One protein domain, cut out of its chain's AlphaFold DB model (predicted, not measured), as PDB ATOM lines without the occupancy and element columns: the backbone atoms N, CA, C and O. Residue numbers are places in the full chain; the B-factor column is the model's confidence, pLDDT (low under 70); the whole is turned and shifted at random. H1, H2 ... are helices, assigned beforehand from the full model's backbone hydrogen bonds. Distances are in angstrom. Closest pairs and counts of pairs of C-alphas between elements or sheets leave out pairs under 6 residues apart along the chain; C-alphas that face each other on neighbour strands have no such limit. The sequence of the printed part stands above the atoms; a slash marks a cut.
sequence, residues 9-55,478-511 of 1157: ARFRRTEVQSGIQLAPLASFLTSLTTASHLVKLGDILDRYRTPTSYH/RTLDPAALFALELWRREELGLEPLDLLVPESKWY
ATOM      1  N   ALA A   9      38.060  -8.123  43.012       52.44
ATOM      2  CA  ALA A   9      38.529  -6.769  43.276       52.44
ATOM      3  C   ALA A   9      37.673  -5.709  42.553       52.44
ATOM      4  O   ALA A   9      37.927  -5.321  41.414       52.44
ATOM      5  N   ARG A  10      36.641  -5.207  43.238       55.59
ATOM      6  CA  ARG A  10      35.715  -4.186  42.719       55.59
ATOM      7  C   ARG A  10      36.311  -2.776  42.791       55.59
ATOM      8  O   ARG A  10      36.147  -2.083  43.794       55.59
ATOM      9  N   PHE A  11      36.940  -2.323  41.710       55.94
ATOM     10  CA  PHE A  11      37.488  -0.965  41.600       55.94
ATOM     11  C   PHE A  11      36.460   0.053  41.060       55.94
ATOM     12  O   PHE A  11      35.783  -0.198  40.063       55.94
ATOM     13  N   ARG A  12      36.370   1.253  41.653       66.25
ATOM     14  CA  ARG A  12      35.504   2.344  41.153       66.25
ATOM     15  C   ARG A  12      36.187   3.120  40.028       66.25
ATOM     16  O   ARG A  12      37.388   3.339  40.085       66.25
ATOM     17  N   ARG A  13      35.431   3.640  39.047       58.62
ATOM     18  CA  ARG A  13      35.954   4.265  37.800       58.62
ATOM     19  C   ARG A  13      37.173   5.197  37.964       58.62
ATOM     20  O   ARG A  13      38.042   5.189  37.100       58.62
ATOM     21  N   THR A  14      37.238   5.995  39.031       61.69
ATOM     22  CA  THR A  14      38.382   6.873  39.345       61.69
ATOM     23  C   THR A  14      39.585   6.127  39.925       61.69
ATOM     24  O   THR A  14      40.713   6.420  39.552       61.69
ATOM     25  N   GLU A  15      39.350   5.149  40.802       62.28
ATOM     26  CA  GLU A  15      40.384   4.305  41.413       62.28
ATOM     27  C   GLU A  15      41.090   3.446  40.359       62.28
ATOM     28  O   GLU A  15      42.287   3.209  40.472       62.28
ATOM     29  N   VAL A  16      40.391   3.018  39.302       63.91
ATOM     30  CA  VAL A  16      40.969   2.100  38.303       63.91
ATOM     31  C   VAL A  16      41.870   2.768  37.269       63.91
ATOM     32  O   VAL A  16      42.759   2.102  36.752       63.91
ATOM     33  N   GLN A  17      41.755   4.083  37.034       65.56
ATOM     34  CA  GLN A  17      42.802   4.800  36.286       65.56
ATOM     35  C   GLN A  17      44.126   4.874  37.060       65.56
ATOM     36  O   GLN A  17      45.180   4.952  36.438       65.56
ATOM     37  N   SER A  18      44.082   4.822  38.396       75.94
ATOM     38  CA  SER A  18      45.266   4.648  39.252       75.94
ATOM     39  C   SER A  18      45.617   3.180  39.540       75.94
ATOM     40  O   SER A  18      46.750   2.899  39.915       75.94
ATOM     41  N   GLY A  19      44.667   2.252  39.387       85.38
ATOM     42  CA  GLY A  19      44.837   0.825  39.675       85.38
ATOM     43  C   GLY A  19      45.482   0.029  38.536       85.38
ATOM     44  O   GLY A  19      46.206  -0.927  38.800       85.38
ATOM     45  N   ILE A  20      45.270   0.433  37.278       89.06
ATOM     46  CA  ILE A  20      46.002  -0.131  36.136       89.06
ATOM     47  C   ILE A  20      47.440   0.394  36.178       89.06
ATOM     48  O   ILE A  20      47.695   1.579  35.949       89.06
ATOM     49  N   GLN A  21      48.396  -0.493  36.451       90.88
ATOM     50  CA  GLN A  21      49.811  -0.137  36.479       90.88
ATOM     51  C   GLN A  21      50.311   0.145  35.053       90.88
ATOM     52  O   GLN A  21      50.515  -0.764  34.249       90.88
ATOM     53  N   LEU A  22      50.525   1.425  34.732       93.94
ATOM     54  CA  LEU A  22      50.871   1.851  33.370       93.94
ATOM     55  C   LEU A  22      52.251   1.364  32.893       93.94
ATOM     56  O   LEU A  22      52.447   1.236  31.689       93.94
ATOM     57  N   ALA A  23      53.200   1.088  33.795       94.12
ATOM     58  CA  ALA A  23      54.543   0.631  33.420       94.12
ATOM     59  C   ALA A  23      54.568  -0.839  32.929       94.12
ATOM     60  O   ALA A  23      55.038  -1.063  31.814       94.12
ATOM     61  N   PRO A  24      53.979  -1.825  33.641       95.50
ATOM     62  CA  PRO A  24      53.760  -3.166  33.090       95.50
ATOM     63  C   PRO A  24      52.930  -3.181  31.800       95.50
ATOM     64  O   PRO A  24      53.179  -4.009  30.923       95.50
ATOM     65  N   LEU A  25      51.971  -2.256  31.653       95.69
ATOM     66  CA  LEU A  25      51.193  -2.116  30.421       95.69
ATOM     67  C   LEU A  25      52.040  -1.577  29.257       95.69
ATOM     68  O   LEU A  25      51.937  -2.088  28.147       95.69
ATOM     69  N   ALA A  26      52.912  -0.593  29.501       95.62
ATOM     70  CA  ALA A  26      53.860  -0.100  28.502       95.62
ATOM     71  C   ALA A  26      54.854  -1.190  28.071       95.62
ATOM     72  O   ALA A  26      55.064  -1.372  26.876       95.62
ATOM     73  N   SER A  27      55.390  -1.956  29.029       96.06
ATOM     74  CA  SER A  27      56.285  -3.092  28.773       96.06
ATOM     75  C   SER A  27      55.629  -4.163  27.886       96.06
ATOM     76  O   SER A  27      56.222  -4.586  26.893       96.06
ATOM     77  N   PHE A  28      54.373  -4.527  28.171       96.94
ATOM     78  CA  PHE A  28      53.582  -5.405  27.302       96.94
ATOM     79  C   PHE A  28      53.393  -4.815  25.902       96.94
ATOM     80  O   PHE A  28      53.636  -5.498  24.917       96.94
ATOM     81  N   LEU A  29      53.021  -3.536  25.784       96.06
ATOM     82  CA  LEU A  29      52.837  -2.902  24.475       96.06
ATOM     83  C   LEU A  29      54.135  -2.859  23.647       96.06
ATOM     84  O   LEU A  29      54.064  -2.935  22.422       96.06
ATOM     85  N   THR A  30      55.309  -2.796  24.286       95.19
ATOM     86  CA  THR A  30      56.606  -2.903  23.597       95.19
ATOM     87  C   THR A  30      56.989  -4.323  23.165       95.19
ATOM     88  O   THR A  30      57.810  -4.451  22.262       95.19
ATOM     89  N   SER A  31      56.391  -5.384  23.725       96.38
ATOM     90  CA  SER A  31      56.614  -6.766  23.258       96.38
ATOM     91  C   SER A  31      55.662  -7.204  22.130       96.38
ATOM     92  O   SER A  31      55.784  -8.315  21.613       96.38
ATOM     93  N   LEU A  32      54.745  -6.335  21.683       96.12
ATOM     94  CA  LEU A  32      53.798  -6.610  20.593       96.12
ATOM     95  C   LEU A  32      54.441  -6.485  19.201       96.12
ATOM     96  O   LEU A  32      54.111  -5.598  18.414       96.12
ATOM     97  N   THR A  33      55.351  -7.402  18.883       94.88
ATOM     98  CA  THR A  33      56.062  -7.449  17.593       94.88
ATOM     99  C   THR A  33      55.275  -8.142  16.475       94.88
ATOM    100  O   THR A  33      55.560  -7.925  15.297       94.88
ATOM    101  N   THR A  34      54.285  -8.979  16.805       95.75
ATOM    102  CA  THR A  34      53.563  -9.799  15.820       95.75
ATOM    103  C   THR A  34      52.462  -9.015  15.097       95.75
ATOM    104  O   THR A  34      51.782  -8.154  15.662       95.75
ATOM    105  N   ALA A  35      52.223  -9.349  13.825       94.44
ATOM    106  CA  ALA A  35      51.190  -8.694  13.020       94.44
ATOM    107  C   ALA A  35      49.768  -8.889  13.588       94.44
ATOM    108  O   ALA A  35      48.946  -7.977  13.506       94.44
ATOM    109  N   SER A  36      49.483 -10.041  14.206       96.12
ATOM    110  CA  SER A  36      48.214 -10.309  14.895       96.12
ATOM    111  C   SER A  36      48.011  -9.388  16.100       96.12
ATOM    112  O   SER A  36      46.912  -8.863  16.283       96.12
ATOM    113  N   HIS A  37      49.062  -9.125  16.885       96.25
ATOM    114  CA  HIS A  37      48.974  -8.217  18.028       96.25
ATOM    115  C   HIS A  37      48.770  -6.775  17.559       96.25
ATOM    116  O   HIS A  37      47.927  -6.073  18.108       96.25
ATOM    117  N   LEU A  38      49.450  -6.334  16.496       94.81
ATOM    118  CA  LEU A  38      49.237  -4.992  15.939       94.81
ATOM    119  C   LEU A  38      47.801  -4.784  15.416       94.81
ATOM    120  O   LEU A  38      47.260  -3.687  15.563       94.81
ATOM    121  N   VAL A  39      47.151  -5.825  14.879       95.62
ATOM    122  CA  VAL A  39      45.719  -5.785  14.520       95.62
ATOM    123  C   VAL A  39      44.830  -5.726  15.768       95.62
ATOM    124  O   VAL A  39      44.004  -4.822  15.863       95.62
ATOM    125  N   LYS A  40      45.034  -6.607  16.761       97.06
ATOM    126  CA  LYS A  40      44.256  -6.637  18.021       97.06
ATOM    127  C   LYS A  40      44.385  -5.318  18.807       97.06
ATOM    128  O   LYS A  40      43.391  -4.803  19.319       97.06
ATOM    129  N   LEU A  41      45.573  -4.707  18.808       96.62
ATOM    130  CA  LEU A  41      45.836  -3.366  19.340       96.62
ATOM    131  C   LEU A  41      45.073  -2.282  18.564       96.62
ATOM    132  O   LEU A  41      44.434  -1.430  19.179       96.62
ATOM    133  N   GLY A  42      45.104  -2.326  17.228       95.81
ATOM    134  CA  GLY A  42      44.332  -1.426  16.369       95.81
ATOM    135  C   GLY A  42      42.829  -1.497  16.647       95.81
ATOM    136  O   GLY A  42      42.211  -0.468  16.913       95.81
ATOM    137  N   ASP A  43      42.265  -2.706  16.689       96.06
ATOM    138  CA  ASP A  43      40.848  -2.950  16.982       96.06
ATOM    139  C   ASP A  43      40.432  -2.423  18.363       96.06
ATOM    140  O   ASP A  43      39.341  -1.867  18.508       96.06
ATOM    141  N   ILE A  44      41.284  -2.560  19.385       96.06
ATOM    142  CA  ILE A  44      41.033  -1.999  20.721       96.06
ATOM    143  C   ILE A  44      41.065  -0.463  20.674       96.06
ATOM    144  O   ILE A  44      40.146   0.191  21.175       96.06
ATOM    145  N   LEU A  45      42.085   0.130  20.047       95.12
ATOM    146  CA  LEU A  45      42.233   1.585  19.958       95.12
ATOM    147  C   LEU A  45      41.108   2.245  19.145       95.12
ATOM    148  O   LEU A  45      40.663   3.327  19.527       95.12
ATOM    149  N   ASP A  46      40.616   1.602  18.079       94.38
ATOM    150  CA  ASP A  46      39.473   2.081  17.291       94.38
ATOM    151  C   ASP A  46      38.122   1.835  17.988       94.38
ATOM    152  O   ASP A  46      37.246   2.704  17.951       94.38
ATOM    153  N   ARG A  47      37.943   0.713  18.704       94.62
ATOM    154  CA  ARG A  47      36.708   0.423  19.464       94.62
ATOM    155  C   ARG A  47      36.472   1.411  20.607       94.62
ATOM    156  O   ARG A  47      35.335   1.817  20.835       94.62
ATOM    157  N   TYR A  48      37.533   1.826  21.300       93.69
ATOM    158  CA  TYR A  48      37.471   2.788  22.410       93.69
ATOM    159  C   TYR A  48      37.895   4.211  21.993       93.69
ATOM    160  O   TYR A  48      38.332   5.028  22.814       93.69
ATOM    161  N   ARG A  49      37.747   4.540  20.702       91.19
ATOM    162  CA  ARG A  49      38.138   5.825  20.112       91.19
ATOM    163  C   ARG A  49      37.142   6.942  20.416       91.19
ATOM    164  O   ARG A  49      36.234   7.236  19.639       91.19
ATOM    165  N   THR A  50      37.325   7.622  21.544       89.00
ATOM    166  CA  THR A  50      36.567   8.842  21.845       89.00
ATOM    167  C   THR A  50      37.063  10.038  21.019       89.00
ATOM    168  O   THR A  50      38.247  10.115  20.679       89.00
ATOM    169  N   PRO A  51      36.214  11.049  20.742       83.44
ATOM    170  CA  PRO A  51      36.645  12.304  20.109       83.44
ATOM    171  C   PRO A  51      37.803  13.002  20.843       83.44
ATOM    172  O   PRO A  51      38.548  13.768  20.243       83.44
ATOM    173  N   THR A  52      37.969  12.717  22.137       77.94
ATOM    174  CA  THR A  52      39.085  13.159  22.977       77.94
ATOM    175  C   THR A  52      40.356  12.317  22.842       77.94
ATOM    176  O   THR A  52      41.433  12.881  23.015       77.94
ATOM    177  N   SER A  53      40.283  11.014  22.522       76.25
ATOM    178  CA  SER A  53      41.473  10.171  22.293       76.25
ATOM    179  C   SER A  53      42.060  10.309  20.879       76.25
ATOM    180  O   SER A  53      43.232  10.008  20.673       76.25
ATOM    181  N   TYR A  54      41.305  10.867  19.924       61.62
ATOM    182  CA  TYR A  54      41.727  11.092  18.529       61.62
ATOM    183  C   TYR A  54      43.058  11.845  18.337       61.62
ATOM    184  O   TYR A  54      43.667  11.715  17.280       61.62
ATOM    185  N   HIS A  55      43.500  12.634  19.320       72.19
ATOM    186  CA  HIS A  55      44.739  13.423  19.265       72.19
ATOM    187  C   HIS A  55      45.939  12.755  19.966       72.19
ATOM    188  O   HIS A  55      46.945  13.419  20.195       72.19
ATOM    189  N   ARG A 478      48.624   7.715  29.455       89.31
ATOM    190  CA  ARG A 478      48.024   8.634  30.446       89.31
ATOM    191  C   ARG A 478      46.780   9.339  29.903       89.31
ATOM    192  O   ARG A 478      46.041   9.979  30.649       89.31
ATOM    193  N   THR A 479      46.582   9.268  28.590       90.56
ATOM    194  CA  THR A 479      45.574  10.021  27.849       90.56
ATOM    195  C   THR A 479      44.628   9.134  27.037       90.56
ATOM    196  O   THR A 479      43.659   9.646  26.461       90.56
ATOM    197  N   LEU A 480      44.861   7.819  27.019       92.38
ATOM    198  CA  LEU A 480      43.881   6.847  26.550       92.38
ATOM    199  C   LEU A 480      42.586   6.937  27.368       92.38
ATOM    200  O   LEU A 480      42.553   7.416  28.504       92.38
ATOM    201  N   ASP A 481      41.497   6.468  26.768       93.75
ATOM    202  CA  ASP A 481      40.251   6.275  27.499       93.75
ATOM    203  C   ASP A 481      40.453   5.180  28.571       93.75
ATOM    204  O   ASP A 481      41.075   4.161  28.256       93.75
ATOM    205  N   PRO A 482      39.941   5.318  29.812       92.31
ATOM    206  CA  PRO A 482      39.954   4.223  30.786       92.31
ATOM    207  C   PRO A 482      39.415   2.895  30.229       92.31
ATOM    208  O   PRO A 482      39.952   1.848  30.566       92.31
ATOM    209  N   ALA A 483      38.415   2.912  29.342       92.88
ATOM    210  CA  ALA A 483      37.907   1.710  28.678       92.88
ATOM    211  C   ALA A 483      38.908   1.086  27.687       92.88
ATOM    212  O   ALA A 483      38.964  -0.137  27.574       92.88
ATOM    213  N   ALA A 484      39.748   1.900  27.038       94.50
ATOM    214  CA  ALA A 484      40.867   1.397  26.242       94.50
ATOM    215  C   ALA A 484      41.941   0.776  27.148       94.50
ATOM    216  O   ALA A 484      42.374  -0.343  26.897       94.50
ATOM    217  N   LEU A 485      42.325   1.459  28.236       95.00
ATOM    218  CA  LEU A 485      43.297   0.937  29.207       95.00
ATOM    219  C   LEU A 485      42.840  -0.393  29.822       95.00
ATOM    220  O   LEU A 485      43.653  -1.302  29.961       95.00
ATOM    221  N   PHE A 486      41.545  -0.538  30.122       94.25
ATOM    222  CA  PHE A 486      40.960  -1.803  30.564       94.25
ATOM    223  C   PHE A 486      41.093  -2.917  29.533       94.25
ATOM    224  O   PHE A 486      41.538  -4.005  29.878       94.25
ATOM    225  N   ALA A 487      40.724  -2.659  28.277       95.44
ATOM    226  CA  ALA A 487      40.824  -3.661  27.222       95.44
ATOM    227  C   ALA A 487      42.281  -4.082  26.964       95.44
ATOM    228  O   ALA A 487      42.535  -5.257  26.714       95.44
ATOM    229  N   LEU A 488      43.238  -3.155  27.088       96.31
ATOM    230  CA  LEU A 488      44.669  -3.450  26.978       96.31
ATOM    231  C   LEU A 488      45.211  -4.239  28.185       96.31
ATOM    232  O   LEU A 488      45.987  -5.161  27.979       96.31
ATOM    233  N   GLU A 489      44.808  -3.934  29.425       96.25
ATOM    234  CA  GLU A 489      45.226  -4.692  30.625       96.25
ATOM    235  C   GLU A 489      44.555  -6.076  30.712       96.25
ATOM    236  O   GLU A 489      45.181  -7.037  31.154       96.25
ATOM    237  N   LEU A 490      43.305  -6.209  30.253       96.06
ATOM    238  CA  LEU A 490      42.626  -7.503  30.142       96.06
ATOM    239  C   LEU A 490      43.301  -8.385  29.083       96.06
ATOM    240  O   LEU A 490      43.608  -9.541  29.356       96.06
ATOM    241  N   TRP A 491      43.602  -7.819  27.911       97.50
ATOM    242  CA  TRP A 491      44.356  -8.503  26.860       97.50
ATOM    243  C   TRP A 491      45.780  -8.866  27.316       97.50
ATOM    244  O   TRP A 491      46.226  -9.994  27.127       97.50
ATOM    245  N   ARG A 492      46.477  -7.961  28.010       97.12
ATOM    246  CA  ARG A 492      47.785  -8.241  28.623       97.12
ATOM    247  C   ARG A 492      47.753  -9.464  29.541       97.12
ATOM    248  O   ARG A 492      48.733 -10.195  29.601       97.12
ATOM    249  N   ARG A 493      46.654  -9.687  30.263       96.69
ATOM    250  CA  ARG A 493      46.490 -10.858  31.137       96.69
ATOM    251  C   ARG A 493      46.198 -12.130  30.357       96.69
ATOM    252  O   ARG A 493      46.822 -13.141  30.645       96.69
ATOM    253  N   GLU A 494      45.329 -12.040  29.351       96.38
ATOM    254  CA  GLU A 494      45.017 -13.123  28.408       96.38
ATOM    255  C   GLU A 494      46.296 -13.709  27.778       96.38
ATOM    256  O   GLU A 494      46.526 -14.910  27.885       96.38
ATOM    257  N   GLU A 495      47.174 -12.871  27.210       96.62
ATOM    258  CA  GLU A 495      48.426 -13.329  26.570       96.62
ATOM    259  C   GLU A 495      49.479 -13.836  27.575       96.62
ATOM    260  O   GLU A 495      50.326 -14.653  27.225       96.62
ATOM    261  N   LEU A 496      49.449 -13.358  28.826       96.69
ATOM    262  CA  LEU A 496      50.371 -13.784  29.891       96.69
ATOM    263  C   LEU A 496      49.839 -14.967  30.723       96.69
ATOM    264  O   LEU A 496      50.476 -15.346  31.705       96.69
ATOM    265  N   GLY A 497      48.668 -15.524  30.389       97.12
ATOM    266  CA  GLY A 497      48.018 -16.582  31.174       97.12
ATOM    267  C   GLY A 497      47.626 -16.161  32.601       97.12
ATOM    268  O   GLY A 497      47.389 -17.013  33.456       97.12
ATOM    269  N   LEU A 498      47.583 -14.854  32.876       96.12
ATOM    270  CA  LEU A 498      47.197 -14.301  34.171       96.12
ATOM    271  C   LEU A 498      45.675 -14.328  34.324       96.12
ATOM    272  O   LEU A 498      44.940 -14.194  33.346       96.12
ATOM    273  N   GLU A 499      45.202 -14.423  35.568       94.56
ATOM    274  CA  GLU A 499      43.770 -14.408  35.873       94.56
ATOM    275  C   GLU A 499      43.082 -13.186  35.219       94.56
ATOM    276  O   GLU A 499      43.525 -12.040  35.442       94.56
ATOM    277  N   PRO A 500      42.023 -13.405  34.404       92.19
ATOM    278  CA  PRO A 500      41.244 -12.332  33.810       92.19
ATOM    279  C   PRO A 500      40.807 -11.356  34.894       92.19
ATOM    280  O   PRO A 500      40.251 -11.752  35.917       92.19
ATOM    281  N   LEU A 501      41.091 -10.072  34.695       87.56
ATOM    282  CA  LEU A 501      40.787  -9.065  35.701       87.56
ATOM    283  C   LEU A 501      39.266  -8.893  35.773       87.56
ATOM    284  O   LEU A 501      38.705  -8.214  34.913       87.56
ATOM    285  N   ASP A 502      38.633  -9.526  36.772       82.19
ATOM    286  CA  ASP A 502      37.177  -9.558  36.995       82.19
ATOM    287  C   ASP A 502      36.630  -8.174  37.368       82.19
ATOM    288  O   ASP A 502      36.302  -7.830  38.508       82.19
ATOM    289  N   LEU A 503      36.601  -7.326  36.350       70.38
ATOM    290  CA  LEU A 503      36.037  -6.006  36.381       70.38
ATOM    291  C   LEU A 503      34.587  -6.102  35.954       70.38
ATOM    292  O   LEU A 503      34.257  -6.135  34.767       70.38
ATOM    293  N   LEU A 504      33.729  -5.919  36.950       69.94
ATOM    294  CA  LEU A 504      32.507  -5.143  36.795       69.94
ATOM    295  C   LEU A 504      32.876  -3.732  36.295       69.94
ATOM    296  O   LEU A 504      32.872  -2.769  37.065       69.94
ATOM    297  N   VAL A 505      33.236  -3.611  35.009       61.91
ATOM    298  CA  VAL A 505      33.431  -2.335  34.313       61.91
ATOM    299  C   VAL A 505      32.103  -1.594  34.449       61.91
ATOM    300  O   VAL A 505      31.122  -2.009  33.831       61.91
ATOM    301  N   PRO A 506      32.019  -0.534  35.276       55.78
ATOM    302  CA  PRO A 506      30.731   0.033  35.648       55.78
ATOM    303  C   PRO A 506      30.070   0.583  34.391       55.78
ATOM    304  O   PRO A 506      30.695   1.415  33.727       55.78
ATOM    305  N   GLU A 507      28.855   0.102  34.083       57.06
ATOM    306  CA  GLU A 507      28.139   0.235  32.802       57.06
ATOM    307  C   GLU A 507      28.126   1.670  32.265       57.06
ATOM    308  O   GLU A 507      27.208   2.478  32.435       57.06
ATOM    309  N   SER A 508      29.230   2.024  31.622       56.59
ATOM    310  CA  SER A 508      29.489   3.386  31.221       56.59
ATOM    311  C   SER A 508      28.686   3.613  29.963       56.59
ATOM    312  O   SER A 508      29.014   3.052  28.921       56.59
ATOM    313  N   LYS A 509      27.687   4.495  30.042       60.44
ATOM    314  CA  LYS A 509      26.783   4.893  28.942       60.44
ATOM    315  C   LYS A 509      27.493   5.423  27.671       60.44
ATOM    316  O   LYS A 509      26.830   5.789  26.709       60.44
ATOM    317  N   TRP A 510      28.828   5.472  27.679       59.88
ATOM    318  CA  TRP A 510      29.727   5.766  26.559       59.88
ATOM    319  C   TRP A 510      30.257   4.521  25.814       59.88
ATOM    320  O   TRP A 510      30.602   4.644  24.644       59.88
ATOM    321  N   TYR A 511      30.338   3.353  26.470       61.34
ATOM    322  CA  TYR A 511      30.840   2.081  25.903       61.34
ATOM    323  C   TYR A 511      29.875   0.907  26.092       61.34
ATOM    324  O   TYR A 511      30.136  -0.175  25.572       61.34
TER     325      TYR A 511
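AT A GLANCE: This is residues 9 to 55 and 478 to 511 of the 1157 residues of an uncharacterized protein of Apiotrichum porosum (UniProt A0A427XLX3). Helix H4 makes the middle of a small helical domain, and the first three helices bend round it as an open arc: H3 runs beside it, H2 crosses it on another side, and the small H1 is near its beginning. After H4, residues 496 to 511 form a long tail with no named element. You have 81 printed residues with four named helices, H1, H2, H3 and H4 in chain order, and no named strand; the class is all helix. The whole is compact, with a radius of gyration of the C-alphas of 12.6 A and spans of 33 by 31 by 19 A.

IN THESE COORDINATES: Find C-alpha 482 at (39.954, 4.223, 30.786); from there H4 runs 19.9 A to C-alpha 495 at (48.426, -13.329, 26.570). H3, residues 35 to 47, covers 18.3 A. H2 is residues 22 to 30. H1, residues 13 to 19, begins at (35.954, 4.265, 37.800).

HOW THE PARTS SIT: Look first at C-alphas 45 and 484, the closest of H3 and H4, 6.4 A apart. These helices touch at a shallow tilt of 26 degrees, opposite ways, through residues 41 to 45 and 484 to 488 alone. H2 touches H4 at residues 488 to 492 alone, at a steep tilt of 60 degrees; the closest C-alphas, of Leu 25 and Glu 489, are 6.5 A apart. H1 and H4 are close but not clearly touching, with C-alphas 17 and 482 closest at 6.2 A. H1 and H3 are apart. Every O i to N i+4 pair is within hydrogen-bond range in H2, H3 and H4; H1 has 1 of 3, and 2 of 4 O i to N i+3 pairs.

THE WHOLE: The C-alphas farthest apart, of Arg 12 and Ala 35, are 34.0 A apart. Residues 56 to 477 are not printed, and C-alphas 55 and 478 are 12.6 A apart across the cut. The links H1 to H2 and H2 to H3 are tight. Model confidence is under 70 at residues 9 to 17, 54 and 504 to 511.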